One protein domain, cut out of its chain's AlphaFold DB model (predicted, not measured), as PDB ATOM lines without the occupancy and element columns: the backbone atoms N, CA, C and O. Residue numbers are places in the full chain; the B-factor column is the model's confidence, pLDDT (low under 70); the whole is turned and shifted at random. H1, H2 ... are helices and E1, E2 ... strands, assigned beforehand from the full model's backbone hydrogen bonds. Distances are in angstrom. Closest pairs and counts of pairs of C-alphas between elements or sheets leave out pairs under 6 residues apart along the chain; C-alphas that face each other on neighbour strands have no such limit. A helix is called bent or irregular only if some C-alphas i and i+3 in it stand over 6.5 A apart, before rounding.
ATOM      1  N   HIS A  10      13.941  55.945  -6.347       69.94
ATOM      2  CA  HIS A  10      14.602  57.237  -6.234       69.94
ATOM      3  C   HIS A  10      13.533  58.321  -6.245       69.94
ATOM      4  O   HIS A  10      12.634  58.312  -7.094       69.94
ATOM      5  N   PHE A  11      13.610  59.236  -5.283       72.25
ATOM      6  CA  PHE A  11      12.725  60.387  -5.258       72.25
ATOM      7  C   PHE A  11      13.307  61.460  -6.178       72.25
ATOM      8  O   PHE A  11      14.471  61.839  -6.042       72.25
ATOM      9  N   ASP A  12      12.526  61.905  -7.155       73.88
ATOM     10  CA  ASP A  12      12.928  62.971  -8.065       73.88
ATOM     11  C   ASP A  12      12.384  64.310  -7.557       73.88
ATOM     12  O   ASP A  12      11.170  64.504  -7.465       73.88
ATOM     13  N   ALA A  13      13.287  65.228  -7.208       70.38
ATOM     14  CA  ALA A  13      12.933  66.503  -6.589       70.38
ATOM     15  C   ALA A  13      12.140  67.424  -7.531       70.38
ATOM     16  O   ALA A  13      11.371  68.257  -7.054       70.38
ATOM     17  N   GLU A  14      12.291  67.261  -8.848       77.56
ATOM     18  CA  GLU A  14      11.653  68.120  -9.848       77.56
ATOM     19  C   GLU A  14      10.199  67.714 -10.119       77.56
ATOM     20  O   GLU A  14       9.308  68.558 -10.162       77.56
ATOM     21  N   SER A  15       9.933  66.410 -10.232       72.94
ATOM     22  CA  SER A  15       8.581  65.895 -10.484       72.94
ATOM     23  C   SER A  15       7.787  65.579  -9.210       72.94
ATOM     24  O   SER A  15       6.582  65.341  -9.295       72.94
ATOM     25  N   GLN A  16       8.433  65.560  -8.035       73.88
ATOM     26  CA  GLN A  16       7.846  65.099  -6.764       73.88
ATOM     27  C   GLN A  16       7.206  63.700  -6.886       73.88
ATOM     28  O   GLN A  16       6.282  63.352  -6.151       73.88
ATOM     29  N   GLN A  17       7.685  62.894  -7.838       73.69
ATOM     30  CA  GLN A  17       7.220  61.536  -8.085       73.69
ATOM     31  C   GLN A  17       8.282  60.532  -7.650       73.69
ATOM     32  O   GLN A  17       9.491  60.747  -7.778       73.69
ATOM     33  N   LEU A  18       7.805  59.381  -7.189       73.44
ATOM     34  CA  LEU A  18       8.653  58.234  -6.931       73.44
ATOM     35  C   LEU A  18       8.909  57.483  -8.240       73.44
ATOM     36  O   LEU A  18       7.977  56.947  -8.841       73.44
ATOM     37  N   LYS A  19      10.169  57.420  -8.678       74.00
ATOM     38  CA  LYS A  19      10.549  56.699  -9.897       74.00
ATOM     39  C   LYS A  19      11.147  55.340  -9.550       74.00
ATOM     40  O   LYS A  19      12.002  55.222  -8.672       74.00
ATOM     41  N   TYR A  20      10.715  54.325 -10.292       73.38
ATOM     42  CA  TYR A  20      11.271  52.978 -10.251       73.38
ATOM     43  C   TYR A  20      11.912  52.668 -11.600       73.38
ATOM     44  O   TYR A  20      11.259  52.788 -12.635       73.38
ATOM     45  N   SER A  21      13.179  52.262 -11.596       69.94
ATOM     46  CA  SER A  21      13.866  51.796 -12.802       69.94
ATOM     47  C   SER A  21      14.115  50.300 -12.686       69.94
ATOM     48  O   SER A  21      14.916  49.878 -11.852       69.94
ATOM     49  N   PHE A  22      13.404  49.508 -13.497       71.75
ATOM     50  CA  PHE A  22      13.553  48.057 -13.514       71.75
ATOM     51  C   PHE A  22      14.423  47.594 -14.675       71.75
ATOM     52  O   PHE A  22      14.057  47.787 -15.828       71.75
ATOM     53  N   ALA A  23      15.548  46.925 -14.390       70.94
ATOM     54  CA  ALA A  23      16.376  46.363 -15.466       70.94
ATOM     55  C   ALA A  23      15.815  45.040 -16.029       70.94
ATOM     56  O   ALA A  23      16.186  44.634 -17.121       70.94
ATOM     57  N   ASN A  24      14.903  44.380 -15.303       79.62
ATOM     58  CA  ASN A  24      14.243  43.141 -15.719       79.62
ATOM     59  C   ASN A  24      12.720  43.314 -15.723       79.62
ATOM     60  O   ASN A  24      12.124  43.567 -14.673       79.62
ATOM     61  N   LEU A  25      12.080  43.084 -16.872       80.19
ATOM     62  CA  LEU A  25      10.625  43.216 -17.024       80.19
ATOM     63  C   LEU A  25       9.850  42.271 -16.091       80.19
ATOM     64  O   LEU A  25       8.899  42.682 -15.432       80.19
ATOM     65  N   ASN A  26      10.310  41.023 -15.958       84.12
ATOM     66  CA  ASN A  26       9.683  40.034 -15.074       84.12
ATOM     67  C   ASN A  26       9.724  40.464 -13.597       84.12
ATOM     68  O   ASN A  26       8.776  40.212 -12.853       84.12
ATOM     69  N   ALA A  27      10.796  41.143 -13.174       78.62
ATOM     70  CA  ALA A  27      10.922  41.655 -11.811       78.62
ATOM     71  C   ALA A  27       9.985  42.848 -11.562       78.62
ATOM     72  O   ALA A  27       9.377  42.925 -10.495       78.62
ATOM     73  N   GLY A  28       9.822  43.732 -12.556       77.88
ATOM     74  CA  GLY A  28       8.850  44.827 -12.513       77.88
ATOM     75  C   GLY A  28       7.409  44.320 -12.410       77.88
ATOM     76  O   GLY A  28       6.673  44.737 -11.519       77.88
ATOM     77  N   ASN A  29       7.033  43.340 -13.240       82.81
ATOM     78  CA  ASN A  29       5.697  42.732 -13.203       82.81
ATOM     79  C   ASN A  29       5.397  42.076 -11.848       82.81
ATOM     80  O   ASN A  29       4.312  42.258 -11.297       82.81
ATOM     81  N   ALA A  30       6.368  41.354 -11.277       84.69
ATOM     82  CA  ALA A  30       6.224  40.765  -9.950       84.69
ATOM     83  C   ALA A  30       6.067  41.837  -8.858       84.69
ATOM     84  O   ALA A  30       5.200  41.705  -7.996       84.69
ATOM     85  N   ALA A  31       6.855  42.920  -8.899       82.50
ATOM     86  CA  ALA A  31       6.745  44.019  -7.939       82.50
ATOM     87  C   ALA A  31       5.358  44.680  -7.980       82.50
ATOM     88  O   ALA A  31       4.744  44.881  -6.934       82.50
ATOM     89  N   VAL A  32       4.834  44.942  -9.180       85.06
ATOM     90  CA  VAL A  32       3.484  45.488  -9.373       85.06
ATOM     91  C   VAL A  32       2.422  44.539  -8.808       85.06
ATOM     92  O   VAL A  32       1.556  44.978  -8.054       85.06
ATOM     93  N   ALA A  33       2.518  43.234  -9.086       89.25
ATOM     94  CA  ALA A  33       1.591  42.240  -8.543       89.25
ATOM     95  C   ALA A  33       1.577  42.226  -7.002       89.25
ATOM     96  O   ALA A  33       0.505  42.204  -6.398       89.25
ATOM     97  N   PHE A  34       2.743  42.312  -6.351       87.62
ATOM     98  CA  PHE A  34       2.824  42.386  -4.887       87.62
ATOM     99  C   PHE A  34       2.228  43.677  -4.317       87.62
ATOM    100  O   PHE A  34       1.577  43.627  -3.274       87.62
ATOM    101  N   VAL A  35       2.399  44.817  -4.994       86.75
ATOM    102  CA  VAL A  35       1.753  46.075  -4.586       86.75
ATOM    103  C   VAL A  35       0.233  45.947  -4.674       86.75
ATOM    104  O   VAL A  35      -0.456  46.333  -3.735       86.75
ATOM    105  N   PHE A  36      -0.306  45.352  -5.740       90.62
ATOM    106  CA  PHE A  36      -1.749  45.117  -5.850       90.62
ATOM    107  C   PHE A  36      -2.277  44.168  -4.772       90.62
ATOM    108  O   PHE A  36      -3.311  44.455  -4.173       90.62
ATOM    109  N   LEU A  37      -1.560  43.081  -4.477       91.38
ATOM    110  CA  LEU A  37      -1.918  42.181  -3.378       91.38
ATOM    111  C   LEU A  37      -1.960  42.926  -2.040       91.38
ATOM    112  O   LEU A  37      -2.938  42.805  -1.305       91.38
ATOM    113  N   TYR A  38      -0.952  43.757  -1.762       87.19
ATOM    114  CA  TYR A  38      -0.942  44.610  -0.576       87.19
ATOM    115  C   TYR A  38      -2.141  45.568  -0.547       87.19
ATOM    116  O   TYR A  38      -2.810  45.666   0.477       87.19
ATOM    117  N   MET A  39      -2.460  46.230  -1.663       89.88
ATOM    118  CA  MET A  39      -3.586  47.170  -1.747       89.88
ATOM    119  C   MET A  39      -4.933  46.483  -1.498       89.88
ATOM    120  O   MET A  39      -5.783  47.048  -0.812       89.88
ATOM    121  N   ILE A  40      -5.124  45.258  -1.997       92.25
ATOM    122  CA  ILE A  40      -6.340  44.467  -1.754       92.25
ATOM    123  C   ILE A  40      -6.448  44.091  -0.274       92.25
ATOM    124  O   ILE A  40      -7.495  44.306   0.334       92.25
ATOM    125  N   SER A  41      -5.374  43.567   0.324       88.94
ATOM    126  CA  SER A  41      -5.360  43.199   1.745       88.94
ATOM    127  C   SER A  41      -5.554  44.409   2.660       88.94
ATOM    128  O   SER A  41      -6.309  44.339   3.626       88.94
ATOM    129  N   PHE A  42      -4.908  45.534   2.352       86.50
ATOM    130  CA  PHE A  42      -5.058  46.781   3.099       86.50
ATOM    131  C   PHE A  42      -6.474  47.353   2.954       86.50
ATOM    132  O   PHE A  42      -7.078  47.766   3.943       86.50
ATOM    133  N   GLY A  43      -7.028  47.326   1.739       86.44
ATOM    134  CA  GLY A  43      -8.379  47.795   1.440       86.44
ATOM    135  C   GLY A  43      -9.470  47.004   2.161       86.44
ATOM    136  O   GLY A  43     -10.433  47.597   2.640       86.44
ATOM    137  N   SER A  44      -9.319  45.682   2.286       86.50
ATOM    138  CA  SER A  44     -10.317  44.831   2.948       86.50
ATOM    139  C   SER A  44     -10.270  44.883   4.476       86.50
ATOM    140  O   SER A  44     -11.263  44.553   5.120       86.50
ATOM    141  N   THR A  45      -9.144  45.293   5.065       84.38
ATOM    142  CA  THR A  45      -8.941  45.280   6.520       84.38
ATOM    143  C   THR A  45      -8.704  46.690   7.057       84.38
ATOM    144  O   THR A  45      -9.612  47.340   7.571       84.38
ATOM    145  N   CYS A  46      -7.486  47.195   6.905       82.31
ATOM    146  CA  CYS A  46      -7.005  48.415   7.538       82.31
ATOM    147  C   CYS A  46      -7.658  49.702   7.019       82.31
ATOM    148  O   CYS A  46      -7.594  50.717   7.706       82.31
ATOM    149  N   ALA A  47      -8.265  49.694   5.829       84.94
ATOM    150  CA  ALA A  47      -8.865  50.897   5.258       84.94
ATOM    151  C   ALA A  47     -10.205  51.263   5.909       84.94
ATOM    152  O   ALA A  47     -10.442  52.438   6.168       84.94
ATOM    153  N   ALA A  48     -11.072  50.281   6.175       82.38
ATOM    154  CA  ALA A  48     -12.416  50.523   6.706       82.38
ATOM    155  C   ALA A  48     -12.512  50.284   8.220       82.38
ATOM    156  O   ALA A  48     -13.170  51.059   8.915       82.38
ATOM    157  N   LEU A  49     -11.825  49.254   8.735       86.69
ATOM    158  CA  LEU A  49     -11.972  48.815  10.126       86.69
ATOM    159  C   LEU A  49     -11.696  49.919  11.158       86.69
ATOM    160  O   LEU A  49     -12.515  50.076  12.055       86.69
ATOM    161  N   PRO A  50     -10.620  50.728  11.076       86.50
ATOM    162  CA  PRO A  50     -10.332  51.705  12.129       86.50
ATOM    163  C   PRO A  50     -11.411  52.784  12.269       86.50
ATOM    164  O   PRO A  50     -11.692  53.242  13.377       86.50
ATOM    165  N   TRP A  51     -12.041  53.171  11.154       86.94
ATOM    166  CA  TRP A  51     -13.048  54.233  11.131       86.94
ATOM    167  C   TRP A  51     -14.374  53.802  11.746       86.94
ATOM    168  O   TRP A  51     -15.054  54.634  12.349       86.94
ATOM    169  N   THR A  52     -14.731  52.524  11.616       87.75
ATOM    170  CA  THR A  52     -15.917  51.948  12.258       87.75
ATOM    171  C   THR A  52     -15.616  51.555  13.699       87.75
ATOM    172  O   THR A  52     -16.339  51.959  14.606       87.75
ATOM    173  N   TYR A  53     -14.491  50.880  13.928       88.12
ATOM    174  CA  TYR A  53     -14.113  50.317  15.221       88.12
ATOM    175  C   TYR A  53     -13.969  51.373  16.319       88.12
ATOM    176  O   TYR A  53     -14.435  51.180  17.438       88.12
ATOM    177  N   GLN A  54     -13.399  52.543  16.007       87.75
ATOM    178  CA  GLN A  54     -13.288  53.628  16.990       87.75
ATOM    179  C   GLN A  54     -14.655  54.077  17.533       87.75
ATOM    180  O   GLN A  54     -14.761  54.461  18.693       87.75
ATOM    181  N   ASN A  55     -15.721  53.992  16.731       86.00
ATOM    182  CA  ASN A  55     -17.058  54.382  17.173       86.00
ATOM    183  C   ASN A  55     -17.722  53.319  18.064       86.00
ATOM    184  O   ASN A  55     -18.657  53.651  18.789       86.00
ATOM    185  N   GLU A  56     -17.241  52.077  18.019       87.50
ATOM    186  CA  GLU A  56     -17.747  50.950  18.809       87.50
ATOM    187  C   GLU A  56     -17.026  50.830  20.157       87.50
ATOM    188  O   GLU A  56     -17.651  50.499  21.157       87.50
ATOM    189  N   VAL A  57     -15.730  51.158  20.201       85.56
ATOM    190  CA  VAL A  57     -14.904  51.063  21.419       85.56
ATOM    191  C   VAL A  57     -15.162  52.197  22.403       85.56
ATOM    192  O   VAL A  57     -15.051  52.003  23.612       85.56
ATOM    193  N   PHE A  58     -15.448  53.408  21.918       86.88
ATOM    194  CA  PHE A  58     -15.646  54.529  22.829       86.88
ATOM    195  C   PHE A  58     -17.052  54.516  23.451       86.88
ATOM    196  O   PHE A  58     -18.048  54.491  22.706       86.88
ATOM    197  N   PRO A  59     -17.149  54.669  24.789       84.62
ATOM    198  CA  PRO A  59     -18.432  54.776  25.466       84.62
ATOM    199  C   PRO A  59     -19.163  56.025  24.976       84.62
ATOM    200  O   PRO A  59     -18.542  57.037  24.625       84.62
ATOM    201  N   VAL A  60     -20.495  55.974  24.971       84.88
ATOM    202  CA  VAL A  60     -21.358  57.009  24.366       84.88
ATOM    203  C   VAL A  60     -21.023  58.419  24.875       84.88
ATOM    204  O   VAL A  60     -21.009  59.372  24.097       84.88
ATOM    205  N   SER A  61     -20.669  58.553  26.155       85.94
ATOM    206  CA  SER A  61     -20.327  59.830  26.795       85.94
ATOM    207  C   SER A  61     -19.009  60.455  26.315       85.94
ATOM    208  O   SER A  61     -18.878  61.680  26.312       85.94
ATOM    209  N   ALA A  62     -18.028  59.648  25.898       86.25
ATOM    210  CA  ALA A  62     -16.688  60.108  25.515       86.25
ATOM    211  C   ALA A  62     -16.382  59.953  24.018       86.25
ATOM    212  O   ALA A  62     -15.361  60.464  23.550       86.25
ATOM    213  N   ARG A  63     -17.273  59.308  23.254       88.81
ATOM    214  CA  ARG A  63     -17.101  58.996  21.828       88.81
ATOM    215  C   ARG A  63     -16.680  60.188  20.984       88.81
ATOM    216  O   ARG A  63     -15.698  60.093  20.262       88.81
ATOM    217  N   GLY A  64     -17.342  61.335  21.131       90.75
ATOM    218  CA  GLY A  64     -16.989  62.533  20.361       90.75
ATOM    219  C   GLY A  64     -15.544  62.997  20.586       90.75
ATOM    220  O   GLY A  64     -14.846  63.333  19.632       90.75
ATOM    221  N   ARG A  65     -15.062  62.965  21.836       91.81
ATOM    222  CA  ARG A  65     -13.687  63.368  22.185       91.81
ATOM    223  C   ARG A  65     -12.662  62.323  21.738       91.81
ATOM    224  O   ARG A  65     -11.617  62.693  21.211       91.81
ATOM    225  N   GLY A  66     -12.977  61.039  21.920       90.38
ATOM    226  CA  GLY A  66     -12.123  59.923  21.509       90.38
ATOM    227  C   GLY A  66     -11.934  59.862  19.993       90.38
ATOM    228  O   GLY A  66     -10.801  59.824  19.512       90.38
ATOM    229  N   THR A  67     -13.027  59.951  19.232       91.12
ATOM    230  CA  THR A  67     -12.994  59.944  17.762       91.12
ATOM    231  C   THR A  67     -12.263  61.169  17.207       91.12
ATOM    232  O   THR A  67     -11.478  61.032  16.270       91.12
ATOM    233  N   ALA A  68     -12.440  62.357  17.801       92.19
ATOM    234  CA  ALA A  68     -11.704  63.553  17.388       92.19
ATOM    235  C   ALA A  68     -10.187  63.404  17.603       92.19
ATOM    236  O   ALA A  68      -9.410  63.699  16.698       92.19
ATOM    237  N   LEU A  69      -9.760  62.895  18.765       93.25
ATOM    238  CA  LEU A  69      -8.342  62.663  19.051       93.25
ATOM    239  C   LEU A  69      -7.733  61.614  18.107       93.25
ATOM    240  O   LEU A  69      -6.645  61.832  17.578       93.25
ATOM    241  N   SER A  70      -8.451  60.514  17.858       92.06
ATOM    242  CA  SER A  70      -8.059  59.480  16.890       92.06
ATOM    243  C   SER A  70      -7.852  60.071  15.491       92.06
ATOM    244  O   SER A  70      -6.802  59.872  14.875       92.06
ATOM    245  N   ALA A  71      -8.799  60.890  15.023       92.56
ATOM    246  CA  ALA A  71      -8.693  61.575  13.739       92.56
ATOM    247  C   ALA A  71      -7.497  62.542  13.696       92.56
ATOM    248  O   ALA A  71      -6.753  62.544  12.718       92.56
ATOM    249  N   CYS A  72      -7.263  63.326  14.753       95.06
ATOM    250  CA  CYS A  72      -6.101  64.214  14.836       95.06
ATOM    251  C   CYS A  72      -4.781  63.442  14.740       95.06
ATOM    252  O   CYS A  72      -3.899  63.847  13.987       95.06
ATOM    253  N   ILE A  73      -4.651  62.320  15.455       93.88
ATOM    254  CA  ILE A  73      -3.452  61.470  15.408       93.88
ATOM    255  C   ILE A  73      -3.280  60.849  14.015       93.88
ATOM    256  O   ILE A  73      -2.165  60.827  13.496       93.88
ATOM    257  N   ASN A  74      -4.367  60.398  13.380       92.62
ATOM    258  CA  ASN A  74      -4.333  59.858  12.021       92.62
ATOM    259  C   ASN A  74      -3.828  60.896  11.005       92.62
ATOM    260  O   ASN A  74      -2.877  60.636  10.267       92.62
ATOM    261  N   TRP A  75      -4.411  62.095  11.010       93.88
ATOM    262  CA  TRP A  75      -3.998  63.167  10.107       93.88
ATOM    263  C   TRP A  75      -2.592  63.679  10.410       93.88
ATOM    264  O   TRP A  75      -1.838  63.970   9.483       93.88
ATOM    265  N   PHE A  76      -2.200  63.721  11.683       95.62
ATOM    266  CA  PHE A  76      -0.835  64.045  12.079       95.62
ATOM    267  C   PHE A  76       0.170  63.012  11.558       95.62
ATOM    268  O   PHE A  76       1.207  63.392  11.018       95.62
ATOM    269  N   ALA A  77      -0.138  61.717  11.653       91.50
ATOM    270  CA  ALA A  77       0.711  60.663  11.107       91.50
ATOM    271  C   ALA A  77       0.826  60.766   9.577       91.50
ATOM    272  O   ALA A  77       1.927  60.646   9.042       91.50
ATOM    273  N   ASN A  78      -0.276  61.065   8.878       92.06
ATOM    274  CA  ASN A  78      -0.263  61.308   7.433       92.06
ATOM    275  C   ASN A  78       0.602  62.524   7.064       92.06
ATOM    276  O   ASN A  78       1.393  62.447   6.127       92.06
ATOM    277  N   PHE A  79       0.500  63.622   7.819       93.62
ATOM    278  CA  PHE A  79       1.347  64.804   7.643       93.62
ATOM    279  C   PHE A  79       2.827  64.483   7.881       93.62
ATOM    280  O   PHE A  79       3.677  64.816   7.057       93.62
ATOM    281  N   TRP A  80       3.133  63.791   8.980       93.25
ATOM    282  CA  TRP A  80       4.494  63.395   9.328       93.25
ATOM    283  C   TRP A  80       5.109  62.502   8.250       93.25
ATOM    284  O   TRP A  80       6.220  62.757   7.788       93.25
ATOM    285  N   LEU A  81       4.379  61.484   7.793       89.81
ATOM    286  CA  LEU A  81       4.833  60.626   6.703       89.81
ATOM    287  C   LEU A  81       5.005  61.428   5.411       89.81
ATOM    288  O   LEU A  81       6.036  61.286   4.771       89.81
ATOM    289  N   GLY A  82       4.072  62.313   5.057       87.94
ATOM    290  CA  GLY A  82       4.201  63.170   3.875       87.94
ATOM    291  C   GLY A  82       5.473  64.026   3.882       87.94
ATOM    292  O   GLY A  82       6.110  64.175   2.842       87.94
ATOM    293  N   LEU A  83       5.879  64.526   5.053       89.06
ATOM    294  CA  LEU A  83       7.082  65.344   5.206       89.06
ATOM    295  C   LEU A  83       8.378  64.518   5.147       89.06
ATOM    296  O   LEU A  83       9.324  64.909   4.469       89.06
ATOM    297  N   TYR A  84       8.433  63.381   5.847       87.31
ATOM    298  CA  TYR A  84       9.671  62.601   6.002       87.31
ATOM    299  C   TYR A  84       9.877  61.520   4.941       87.31
ATOM    300  O   TYR A  84      11.010  61.088   4.720       87.31
ATOM    301  N   MET A  85       8.814  61.061   4.279       86.31
ATOM    302  CA  MET A  85       8.891  59.981   3.294       86.31
ATOM    303  C   MET A  85       9.876  60.284   2.149       86.31
ATOM    304  O   MET A  85      10.683  59.400   1.853       86.31
ATOM    305  N   PRO A  86       9.906  61.491   1.543       83.44
ATOM    306  CA  PRO A  86      10.857  61.799   0.471       83.44
ATOM    307  C   PRO A  86      12.323  61.669   0.911       83.44
ATOM    308  O   PRO A  86      13.143  61.070   0.214       83.44
ATOM    309  N   GLU A  87      12.653  62.177   2.101       84.50
ATOM    310  CA  GLU A  87      14.007  62.092   2.656       84.50
ATOM    311  C   GLU A  87      14.379  60.648   3.017       84.50
ATOM    312  O   GLU A  87      15.490  60.184   2.732       84.50
ATOM    313  N   ALA A  88      13.439  59.909   3.606       83.81
ATOM    314  CA  ALA A  88      13.637  58.523   3.996       83.81
ATOM    315  C   ALA A  88      13.860  57.610   2.780       83.81
ATOM    316  O   ALA A  88      14.717  56.727   2.826       83.81
ATOM    317  N   LEU A  89      13.153  57.843   1.672       81.62
ATOM    318  CA  LEU A  89      13.332  57.097   0.425       81.62
ATOM    319  C   LEU A  89      14.694  57.353  -0.219       81.62
ATOM    320  O   LEU A  89      15.330  56.403  -0.665       81.62
ATOM    321  N   ASN A  90      15.188  58.593  -0.200       79.75
ATOM    322  CA  ASN A  90      16.519  58.909  -0.727       79.75
ATOM    323  C   ASN A  90      17.650  58.249   0.077       79.75
ATOM    324  O   ASN A  90      18.648  57.824  -0.498       79.75
ATOM    325  N   LYS A  91      17.500  58.132   1.403       81.62
ATOM    326  CA  LYS A  91      18.530  57.548   2.282       81.62
ATOM    327  C   LYS A  91      18.451  56.024   2.386       81.62
ATOM    328  O   LYS A  91      19.477  55.347   2.370       81.62
ATOM    329  N   ALA A  92      17.248  55.473   2.541       78.06
ATOM    330  CA  ALA A  92      17.030  54.054   2.822       78.06
ATOM    331  C   ALA A  92      16.644  53.233   1.579       78.06
ATOM    332  O   ALA A  92      16.745  52.001   1.614       78.06
ATOM    333  N   ALA A  93      16.232  53.888   0.485       78.50
ATOM    334  CA  ALA A  93      15.773  53.267  -0.755       78.50
ATOM    335  C   ALA A  93      14.779  52.122  -0.481       78.50
ATOM    336  O   ALA A  93      13.775  52.297   0.206       78.50
ATOM    337  N   TRP A  94      15.071  50.914  -0.968       76.56
ATOM    338  CA  TRP A  94      14.207  49.740  -0.818       76.56
ATOM    339  C   TRP A  94      14.064  49.234   0.625       76.56
ATOM    340  O   TRP A  94      13.146  48.470   0.922       76.56
ATOM    341  N   LYS A  95      14.961  49.613   1.543       81.19
ATOM    342  CA  LYS A  95      14.943  49.100   2.922       81.19
ATOM    343  C   LYS A  95      13.735  49.609   3.704       81.19
ATOM    344  O   LYS A  95      13.275  48.929   4.616       81.19
ATOM    345  N   ILE A  96      13.187  50.762   3.318       84.00
ATOM    346  CA  ILE A  96      12.039  51.369   3.996       84.00
ATOM    347  C   ILE A  96      10.790  50.473   3.939       84.00
ATOM    348  O   ILE A  96      10.022  50.425   4.895       84.00
ATOM    349  N   TYR A  97      10.631  49.676   2.875       82.75
ATOM    350  CA  TYR A  97       9.507  48.747   2.744       82.75
ATOM    351  C   TYR A  97       9.520  47.650   3.818       82.75
ATOM    352  O   TYR A  97       8.458  47.216   4.254       82.75
ATOM    353  N   PHE A  98      10.699  47.236   4.300       85.75
ATOM    354  CA  PHE A  98      10.801  46.280   5.408       85.75
ATOM    355  C   PHE A  98      10.412  46.904   6.746       85.75
ATOM    356  O   PHE A  98       9.816  46.226   7.578       85.75
ATOM    357  N   VAL A  99      10.698  48.194   6.939       87.44
ATOM    358  CA  VAL A  99      10.266  48.933   8.133       87.44
ATOM    359  C   VAL A  99       8.741  49.017   8.164       87.44
ATOM    360  O   VAL A  99       8.134  48.653   9.167       87.44
ATOM    361  N   PHE A 100       8.109  49.399   7.049       85.62
ATOM    362  CA  PHE A 100       6.646  49.429   6.953       85.62
ATOM    363  C   PHE A 100       6.020  48.041   7.100       85.62
ATOM    364  O   PHE A 100       5.060  47.891   7.849       85.62
ATOM    365  N   GLY A 101       6.596  47.010   6.473       87.69
ATOM    366  CA  GLY A 101       6.149  45.629   6.664       87.69
ATOM    367  C   GLY A 101       6.244  45.173   8.126       87.69
ATOM    368  O   GLY A 101       5.320  44.544   8.635       87.69
ATOM    369  N   GLY A 102       7.318  45.547   8.827       90.88
ATOM    370  CA  GLY A 102       7.485  45.281  10.257       90.88
ATOM    371  C   GLY A 102       6.437  45.988  11.116       90.88
ATOM    372  O   GLY A 102       5.866  45.367  12.008       90.88
ATOM    373  N   ILE A 103       6.122  47.250  10.808       90.25
ATOM    374  CA  ILE A 103       5.049  47.997  11.479       90.25
ATOM    375  C   ILE A 103       3.694  47.324  11.233       90.25
ATOM    376  O   ILE A 103       2.933  47.158  12.178       90.25
ATOM    377  N   CYS A 104       3.401  46.876  10.008       89.81
ATOM    378  CA  CYS A 104       2.169  46.140   9.720       89.81
ATOM    379  C   CYS A 104       2.054  44.864  10.568       89.81
ATOM    380  O   CYS A 104       1.014  44.646  11.181       89.81
ATOM    381  N   ILE A 105       3.123  44.062  10.659       91.12
ATOM    382  CA  ILE A 105       3.143  42.835  11.474       91.12
ATOM    383  C   ILE A 105       2.972  43.159  12.963       91.12
ATOM    384  O   ILE A 105       2.194  42.500  13.652       91.12
ATOM    385  N   ALA A 106       3.667  44.184  13.460       92.81
ATOM    386  CA  ALA A 106       3.540  44.627  14.845       92.81
ATOM    387  C   ALA A 106       2.104  45.072  15.156       92.81
ATOM    388  O   ALA A 106       1.541  44.657  16.166       92.81
ATOM    389  N   THR A 107       1.478  45.842  14.265       89.44
ATOM    390  CA  THR A 107       0.075  46.244  14.398       89.44
ATOM    391  C   THR A 107      -0.851  45.032  14.383       89.44
ATOM    392  O   THR A 107      -1.701  44.933  15.258       89.44
ATOM    393  N   SER A 108      -0.658  44.067  13.478       89.69
ATOM    394  CA  SER A 108      -1.445  42.825  13.473       89.69
ATOM    395  C   SER A 108      -1.329  42.058  14.794       89.69
ATOM    396  O   SER A 108      -2.326  41.536  15.288       89.69
ATOM    397  N   PHE A 109      -0.139  42.023  15.396       91.69
ATOM    398  CA  PHE A 109       0.074  41.395  16.699       91.69
ATOM    399  C   PHE A 109      -0.632  42.153  17.830       91.69
ATOM    400  O   PHE A 109      -1.286  41.540  18.670       91.69
ATOM    401  N   VAL A 110      -0.562  43.487  17.834       90.00
ATOM    402  CA  VAL A 110      -1.280  44.325  18.808       90.00
ATOM    403  C   VAL A 110      -2.791  44.140  18.674       90.00
ATOM    404  O   VAL A 110      -3.466  43.944  19.682       90.00
ATOM    405  N   THR A 111      -3.325  44.137  17.451       88.62
ATOM    406  CA  THR A 111      -4.745  43.865  17.201       88.62
ATOM    407  C   THR A 111      -5.133  42.488  17.735       88.62
ATOM    408  O   THR A 111      -6.093  42.383  18.485       88.62
ATOM    409  N   TYR A 112      -4.346  41.448  17.458       85.94
ATOM    410  CA  TYR A 112      -4.624  40.100  17.960       85.94
ATOM    411  C   TYR A 112      -4.642  40.003  19.498       85.94
ATOM    412  O   TYR A 112      -5.419  39.236  20.061       85.94
ATOM    413  N   LEU A 113      -3.793  40.764  20.194       87.81
ATOM    414  CA  LEU A 113      -3.695  40.697  21.653       87.81
ATOM    415  C   LEU A 113      -4.705  41.575  22.397       87.81
ATOM    416  O   LEU A 113      -5.123  41.199  23.492       87.81
ATOM    417  N   PHE A 114      -5.051  42.746  21.858       86.25
ATOM    418  CA  PHE A 114      -5.748  43.794  22.616       86.25
ATOM    419  C   PHE A 114      -7.124  44.181  22.069       86.25
ATOM    420  O   PHE A 114      -7.851  44.880  22.770       86.25
ATOM    421  N   TYR A 115      -7.491  43.774  20.852       86.81
ATOM    422  CA  TYR A 115      -8.742  44.215  20.231       86.81
ATOM    423  C   TYR A 115      -9.816  43.126  20.365       86.81
ATOM    424  O   TYR A 115      -9.674  42.081  19.727       86.81
ATOM    425  N   PRO A 116     -10.882  43.335  21.167       87.56
ATOM    426  CA  PRO A 116     -12.024  42.423  21.196       87.56
ATOM    427  C   PRO A 116     -12.814  42.465  19.885       87.56
ATOM    428  O   PRO A 116     -12.808  43.474  19.174       87.56
ATOM    429  N   GLU A 117     -13.511  41.366  19.600       87.25
ATOM    430  CA  GLU A 117     -14.473  41.252  18.507       87.25
ATOM    431  C   GLU A 117     -15.748  42.017  18.881       87.25
ATOM    432  O   GLU A 117     -16.375  41.772  19.915       87.25
ATOM    433  N   THR A 118     -16.117  42.970  18.031       86.38
ATOM    434  CA  THR A 118     -17.225  43.904  18.262       86.38
ATOM    435  C   THR A 118     -18.410  43.644  17.332       86.38
ATOM    436  O   THR A 118     -19.486  44.214  17.522       86.38
ATOM    437  N   ALA A 119     -18.266  42.742  16.353       84.06
ATOM    438  CA  ALA A 119     -19.327  42.432  15.409       84.06
ATOM    439  C   ALA A 119     -20.554  41.795  16.085       84.06
ATOM    440  O   ALA A 119     -20.447  40.847  16.868       84.06
ATOM    441  N   GLN A 120     -21.741  42.267  15.679       82.81
ATOM    442  CA  GLN A 120     -23.049  41.753  16.112       82.81
ATOM    443  C   GLN A 120     -23.303  41.873  17.626       82.81
ATOM    444  O   GLN A 120     -23.974  41.021  18.210       82.81
ATOM    445  N   ARG A 121     -22.779  42.932  18.253       83.62
ATOM    446  CA  ARG A 121     -23.026  43.278  19.660       83.62
ATOM    447  C   ARG A 121     -23.737  44.618  19.767       83.62
ATOM    448  O   ARG A 121     -23.539  45.496  18.924       83.62
ATOM    449  N   SER A 122     -24.573  44.780  20.789       85.06
ATOM    450  CA  SER A 122     -25.151  46.092  21.080       85.06
ATOM    451  C   SER A 122     -24.097  47.012  21.713       85.06
ATOM    452  O   SER A 122     -23.124  46.552  22.314       85.06
ATOM    453  N   LEU A 123     -24.287  48.331  21.599       78.81
ATOM    454  CA  LEU A 123     -23.391  49.308  22.234       78.81
ATOM    455  C   LEU A 123     -23.363  49.166  23.766       78.81
ATOM    456  O   LEU A 123     -22.345  49.457  24.383       78.81
ATOM    457  N   GLU A 124     -24.457  48.697  24.365       79.12
ATOM    458  CA  GLU A 124     -24.573  48.474  25.811       79.12
ATOM    459  C   GLU A 124     -23.771  47.239  26.254       79.12
ATOM    460  O   GLU A 124     -23.139  47.242  27.307       79.12
ATOM    461  N   GLU A 125     -23.730  46.192  25.423       77.75
ATOM    462  CA  GLU A 125     -22.918  44.992  25.665       77.75
ATOM    463  C   GLU A 125     -21.421  45.236  25.448       77.75
ATOM    464  O   GLU A 125     -20.578  44.595  26.076       77.75
ATOM    465  N   LEU A 126     -21.079  46.169  24.560       81.94
ATOM    466  CA  LEU A 126     -19.707  46.617  24.337       81.94
ATOM    467  C   LEU A 126     -19.119  47.289  25.578       81.94
ATOM    468  O   LEU A 126     -17.965  47.031  25.910       81.94
ATOM    469  N   ASP A 127     -19.908  48.062  26.323       81.31
ATOM    470  CA  ASP A 127     -19.439  48.661  27.577       81.31
ATOM    471  C   ASP A 127     -19.074  47.579  28.623       81.31
ATOM    472  O   ASP A 127     -18.123  47.756  29.392       81.31
ATOM    473  N   LEU A 128     -19.729  46.407  28.599       78.44
ATOM    474  CA  LEU A 128     -19.404  45.276  29.485       78.44
ATOM    475  C   LEU A 128     -18.024  44.663  29.191       78.44
ATOM    476  O   LEU A 128     -17.359  44.181  30.115       78.44
ATOM    477  N   LEU A 129     -17.554  44.709  27.939       78.38
ATOM    478  CA  LEU A 129     -16.222  44.223  27.543       78.38
ATOM    479  C   LEU A 129     -15.086  45.045  28.157       78.38
ATOM    480  O   LEU A 129     -13.997  44.516  28.366       78.38
ATOM    481  N   PHE A 130     -15.331  46.313  28.482       78.88
ATOM    482  CA  PHE A 130     -14.322  47.215  29.040       78.88
ATOM    483  C   PHE A 130     -14.398  47.337  30.573       78.88
ATOM    484  O   PHE A 130     -13.752  48.203  31.168       78.88
ATOM    485  N   THR A 131     -15.142  46.444  31.236       79.94
ATOM    486  CA  THR A 131     -15.253  46.394  32.702       79.94
ATOM    487  C   THR A 131     -13.892  46.067  33.343       79.94
ATOM    488  O   THR A 131     -13.225  45.124  32.911       79.94
ATOM    489  N   PRO A 132     -13.476  46.757  34.426       74.31
ATOM    490  CA  PRO A 132     -12.152  46.587  35.042       74.31
ATOM    491  C   PRO A 132     -11.839  45.169  35.548       74.31
ATOM    492  O   PRO A 132     -10.676  44.860  35.791       74.31
ATOM    493  N   ASN A 133     -12.855  44.316  35.708       75.25
ATOM    494  CA  ASN A 133     -12.715  42.945  36.202       75.25
ATOM    495  C   ASN A 133     -12.373  41.921  35.095       75.25
ATOM    496  O   ASN A 133     -12.144  40.750  35.393       75.25
ATOM    497  N   ARG A 134     -12.348  42.337  33.819       73.12
ATOM    498  CA  ARG A 134     -12.039  41.478  32.664       73.12
ATOM    499  C   ARG A 134     -10.540  41.531  32.327       73.12
ATOM    500  O   ARG A 134      -9.837  42.500  32.629       73.12
ATOM    501  N   ARG A 135     -10.009  40.464  31.719       73.75
ATOM    502  CA  ARG A 135      -8.592  40.386  31.330       73.75
ATOM    503  C   ARG A 135      -8.292  41.395  30.218       73.75
ATOM    504  O   ARG A 135      -8.999  41.454  29.225       73.75
ATOM    505  N   LYS A 136      -7.194  42.148  30.360       74.25
ATOM    506  CA  LYS A 136      -6.754  43.143  29.357       74.25
ATOM    507  C   LYS A 136      -6.225  42.522  28.061       74.25
ATOM    508  O   LYS A 136      -6.205  43.182  27.030       74.25
ATOM    509  N   LEU A 137      -5.730  41.288  28.144       78.44
ATOM    510  CA  LEU A 137      -5.261  40.527  26.992       78.44
ATOM    511  C   LEU A 137      -6.435  39.718  26.447       78.44
ATOM    512  O   LEU A 137      -6.815  38.699  27.026       78.44
ATOM    513  N   VAL A 138      -6.987  40.196  25.339       81.69
ATOM    514  CA  VAL A 138      -8.179  39.659  24.677       81.69
ATOM    515  C   VAL A 138      -7.920  38.254  24.144       81.69
ATOM    516  O   VAL A 138      -8.780  37.393  24.245       81.69
ATOM    517  N   CYS A 139      -6.706  37.958  23.675       75.56
ATOM    518  CA  CYS A 139      -6.363  36.627  23.166       75.56
ATOM    519  C   CYS A 139      -6.546  35.489  24.195       75.56
ATOM    520  O   CYS A 139      -6.739  34.339  23.804       75.56
ATOM    521  N   PHE A 140      -6.503  35.794  25.497       75.94
ATOM    522  CA  PHE A 140      -6.755  34.833  26.577       75.94
ATOM    523  C   PHE A 140      -8.197  34.863  27.094       75.94
ATOM    524  O   PHE A 140      -8.547  34.061  27.962       75.94
ATOM    525  N   ASP A 141      -9.004  35.799  26.605       77.62
ATOM    526  CA  ASP A 141     -10.430  35.910  26.865       77.62
ATOM    527  C   ASP A 141     -11.194  35.482  25.609       77.62
ATOM    528  O   ASP A 141     -11.512  36.266  24.715       77.62
ATOM    529  N   TRP A 142     -11.457  34.179  25.531       73.12
ATOM    530  CA  TRP A 142     -12.116  33.573  24.381       73.12
ATOM    531  C   TRP A 142     -13.512  34.161  24.113       73.12
ATOM    532  O   TRP A 142     -13.922  34.263  22.959       73.12
ATOM    533  N   GLU A 143     -14.221  34.618  25.148       75.56
ATOM    534  CA  GLU A 143     -15.545  35.237  25.010       75.56
ATOM    535  C   GLU A 143     -15.476  36.608  24.334       75.56
ATOM    536  O   GLU A 143     -16.374  36.984  23.577       75.56
ATOM    537  N   ALA A 144     -14.397  37.357  24.567       76.31
ATOM    538  CA  ALA A 144     -14.166  38.646  23.927       76.31
ATOM    539  C   ALA A 144     -13.798  38.515  22.437       76.31
ATOM    540  O   ALA A 144     -13.977  39.468  21.685       76.31
ATOM    541  N   CYS A 145     -13.332  37.341  22.001       79.25
ATOM    542  CA  CYS A 145     -12.987  37.041  20.605       79.25
ATOM    543  C   CYS A 145     -14.145  36.442  19.784       79.25
ATOM    544  O   CYS A 145     -14.031  36.325  18.565       79.25
ATOM    545  N   GLN A 146     -15.236  35.997  20.417       78.31
ATOM    546  CA  GLN A 146     -16.348  35.347  19.716       78.31
ATOM    547  C   GLN A 146     -17.366  36.356  19.171       78.31
ATOM    548  O   GLN A 146     -17.718  37.327  19.832       78.31
ATOM    549  N   LYS A 147     -17.906  36.089  17.980       79.94
ATOM    550  CA  LYS A 147     -18.978  36.901  17.383       79.94
ATOM    551  C   LYS A 147     -20.312  36.697  18.106       79.94
ATOM    552  O   LYS A 147     -20.608  35.582  18.538       79.94
ATOM    553  N   GLY A 148     -21.121  37.755  18.171       78.81
ATOM    554  CA  GLY A 148     -22.480  37.730  18.725       78.81
ATOM    555  C   GLY A 148     -22.614  38.320  20.132       78.81
ATOM    556  O   GLY A 148     -21.618  38.636  20.785       78.81
ATOM    557  N   SER A 149     -23.870  38.474  20.565       77.38
ATOM    558  CA  SER A 149     -24.280  39.022  21.868       77.38
ATOM    559  C   SER A 149     -23.784  38.152  23.028       77.38
ATOM    560  O   SER A 149     -23.898  36.925  22.992       77.38
ATOM    561  N   LEU A 150     -23.228  38.796  24.060       75.19
ATOM    562  CA  LEU A 150     -22.822  38.122  25.299       75.19
ATOM    563  C   LEU A 150     -24.050  37.765  26.142       75.19
ATOM    564  O   LEU A 150     -24.173  36.629  26.592       75.19
ATOM    565  N   LEU A 151     -25.002  38.695  26.272       77.88
ATOM    566  CA  LEU A 151     -26.156  38.517  27.151       77.88
ATOM    567  C   LEU A 151     -27.064  37.379  26.694       77.88
ATOM    568  O   LEU A 151     -27.537  36.612  27.524       77.88
ATOM    569  N   HIS A 152     -27.286  37.228  25.386       74.62
ATOM    570  CA  HIS A 152     -28.106  36.129  24.867       74.62
ATOM    571  C   HIS A 152     -27.552  34.760  25.280       74.62
ATOM    572  O   HIS A 152     -28.307  33.845  25.593       74.62
ATOM    573  N   ARG A 153     -26.224  34.627  25.320       73.12
ATOM    574  CA  ARG A 153     -25.547  33.375  25.676       73.12
ATOM    575  C   ARG A 153     -25.574  33.133  27.175       73.12
ATOM    576  O   ARG A 153     -25.710  31.987  27.592       73.12
ATOM    577  N   ASP A 154     -25.503  34.200  27.966       77.06
ATOM    578  CA  ASP A 154     -25.689  34.120  29.412       77.06
ATOM    579  C   ASP A 154     -27.123  33.684  29.757       77.06
ATOM    580  O   ASP A 154     -27.301  32.800  30.592       77.06
ATOM    581  N   PHE A 155     -28.146  34.219  29.077       78.62
ATOM    582  CA  PHE A 155     -29.539  33.792  29.269       78.62
ATOM    583  C   PHE A 155     -29.767  32.333  28.853       78.62
ATOM    584  O   PHE A 155     -30.299  31.562  29.651       78.62
ATOM    585  N   GLU A 156     -29.308  31.921  27.665       78.75
ATOM    586  CA  GLU A 156     -29.376  30.514  27.235       78.75
ATOM    587  C   GLU A 156     -28.629  29.589  28.208       78.75
ATOM    588  O   GLU A 156     -29.115  28.514  28.555       78.75
ATOM    589  N   GLY A 157     -27.459  30.012  28.699       75.88
ATOM    590  CA  GLY A 157     -26.678  29.263  29.680       75.88
ATOM    591  C   GLY A 157     -27.406  29.090  31.015       75.88
ATOM    592  O   GLY A 157     -27.403  27.992  31.574       75.88
ATOM    593  N   VAL A 158     -28.067  30.141  31.509       80.12
ATOM    594  CA  VAL A 158     -28.864  30.101  32.744       80.12
ATOM    595  C   VAL A 158     -30.101  29.218  32.578       80.12
ATOM    596  O   VAL A 158     -30.384  28.408  33.459       80.12
ATOM    597  N   GLU A 159     -30.813  29.304  31.452       81.94
ATOM    598  CA  GLU A 159     -31.972  28.446  31.175       81.94
ATOM    599  C   GLU A 159     -31.580  26.964  31.113       81.94
ATOM    600  O   GLU A 159     -32.236  26.123  31.732       81.94
ATOM    601  N   VAL A 160     -30.472  26.640  30.441       79.94
ATOM    602  CA  VAL A 160     -29.937  25.272  30.375       79.94
ATOM    603  C   VAL A 160     -29.482  24.789  31.753       79.94
ATOM    604  O   VAL A 160     -29.755  23.644  32.120       79.94
ATOM    605  N   ALA A 161     -28.833  25.643  32.550       75.81
ATOM    606  CA  ALA A 161     -28.441  25.307  33.917       75.81
ATOM    607  C   ALA A 161     -29.666  25.002  34.796       75.81
ATOM    608  O   ALA A 161     -29.693  23.974  35.473       75.81
ATOM    609  N   GLN A 162     -30.715  25.824  34.712       82.94
ATOM    610  CA  GLN A 162     -31.972  25.622  35.434       82.94
ATOM    611  C   GLN A 162     -32.667  24.316  35.009       82.94
ATOM    612  O   GLN A 162     -33.163  23.563  35.851       82.94
ATOM    613  N   GLN A 163     -32.693  24.018  33.706       77.50
ATOM    614  CA  GLN A 163     -33.257  22.777  33.167       77.50
ATOM    615  C   GLN A 163     -32.473  21.547  33.630       77.50
ATOM    616  O   GLN A 163     -33.083  20.545  34.004       77.50
ATOM    617  N   LEU A 164     -31.141  21.624  33.660       76.44
ATOM    618  CA  LEU A 164     -30.278  20.558  34.165       76.44
ATOM    619  C   LEU A 164     -30.473  20.331  35.663       76.44
ATOM    620  O   LEU A 164     -30.601  19.183  36.077       76.44
ATOM    621  N   GLU A 165     -30.548  21.385  36.478       78.38
ATOM    622  CA  GLU A 165     -30.847  21.248  37.908       78.38
ATOM    623  C   GLU A 165     -32.226  20.623  38.133       78.38
ATOM    624  O   GLU A 165     -32.367  19.696  38.929       78.38
ATOM    625  N   THR A 166     -33.230  21.055  37.370       79.44
ATOM    626  CA  THR A 166     -34.584  20.494  37.445       79.44
ATOM    627  C   THR A 166     -34.601  19.019  37.025       79.44
ATOM    628  O   THR A 166     -35.221  18.188  37.691       79.44
ATOM    629  N   ALA A 167     -33.875  18.658  35.963       75.75
ATOM    630  CA  ALA A 167     -33.726  17.279  35.506       75.75
ATOM    631  C   ALA A 167     -32.946  16.409  36.507       75.75
ATOM    632  O   ALA A 167     -33.304  15.251  36.714       75.75
ATOM    633  N   LEU A 168     -31.926  16.955  37.176       75.19
ATOM    634  CA  LEU A 168     -31.174  16.269  38.231       75.19
ATOM    635  C   LEU A 168     -32.035  16.023  39.477       75.19
ATOM    636  O   LEU A 168     -31.968  14.940  40.057       75.19
ATOM    637  N   VAL A 169     -32.881  16.985  39.861       74.75
ATOM    638  CA  VAL A 169     -33.834  16.838  40.974       74.75
ATOM    639  C   VAL A 169     -34.904  15.790  40.649       74.75
ATOM    640  O   VAL A 169     -35.230  14.971  41.506       74.75
ATOM    641  N   MET A 170     -35.416  15.758  39.412       70.00
ATOM    642  CA  MET A 170     -36.377  14.734  38.974       70.00
ATOM    643  C   MET A 170     -35.739  13.350  38.751       70.00
ATOM    644  O   MET A 170     -36.418  12.337  38.896       70.00
ATOM    645  N   GLY A 171     -34.446  13.295  38.421       65.25
ATOM    646  CA  GLY A 171     -33.697  12.067  38.130       65.25
ATOM    647  C   GLY A 171     -33.156  11.311  39.350       65.25
ATOM    648  O   GLY A 171     -32.612  10.223  39.186       65.25
ATOM    649  N   GLY A 172     -33.295  11.842  40.569       51.03
ATOM    650  CA  GLY A 172     -33.026  11.097  41.806       51.03
ATOM    651  C   GLY A 172     -31.559  10.732  42.085       51.03
ATOM    652  O   GLY A 172     -31.314   9.816  42.867       51.03
TER     653      GLY A 172
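Overview. This is residues 10 to 172 of the 177 residues of the protein "Sugar transporter" of Aspergillus kawachii (UniProt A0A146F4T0). Long helices make a loose, open frame: H3 folds back on itself as two long arms, H3a and H3b, H1 stays apart from both, and the small strand hairpin E1 and E2 sits where H3 bends. H2, H4 and H5 gather toward the other end, and residues 152 to 172, of which 152 to 170 belong to H6, stick out beyond it. The 163 printed residues, with two antiparallel named strands and then six named helices, are mostly helix and extended: radius of gyration of the C-alphas 23.9 A, spans 86 by 40 by 21 A.

Arrangement. E1, residues 10 to 12, and E2, residues 17 to 19, form an antiparallel hairpin; N 10 and O 19, 3.1 A apart, are within hydrogen-bond range. H3, residues 63 to 114, assigned as one helix by its hydrogen bonds, is bent: C-alphas 91 and 94 are 9.4 A apart. Its arms H3a, residues 63 to 91, and H3b, residues 94 to 114, run opposite ways at a shallow tilt of 23 degrees, close but not clearly touching; their closest C-alphas, Leu 89 and Ile 96, are 6.9 A apart. H3a is irregular: C-alphas 83 and 86 are 7.0 A apart. H2, residues 49 to 57, touches H3a at residues 63 to 70 alone, a helical hairpin; the closest C-alphas, Gln 54 and Thr 67, are 6.4 A apart. H4, residues 123 to 129, only just touches H2, with 3 pairs of C-alphas within 8 A; the closest are Glu 56 and Leu 123, 6.8 A. H5, residues 142 to 145, and H6, residues 150 to 170, are each close to H4 but not clearly touching, with closest C-alphas 7.0 A apart at Leu 129 and Ala 144, and 6.9 A at Glu 125 and Leu 150. H1, residues 25 to 44, touches no helix. Every O i to N i+4 pair is within hydrogen-bond range in H1 and H6, against 3 of 5 in H2, 23 of 25 in H3a, 15 of 17 in H3b and 1 of 3 in H4, which has 3 of 4 O i to N i+3 pairs; H5 is too short for an i+4 pair.

Along the chain. E1 begins at C-alpha 10 (14.602, 57.237, -6.234), and H6 ends at C-alpha 170 (-36.377, 14.734, 38.974). From first to last C-alpha H3a measures 40.7 A, H3b 31.3 A, H6 30.3 A and H1 29.0 A.

Size, cuts and confidence. The C-alphas farthest apart, Glu 14 and Gly 172, are 89.0 A apart. The printed part has no cut; the link from H4 to H5 is long. pLDDT is under 70 at residues 10, 21 and 171 to 172.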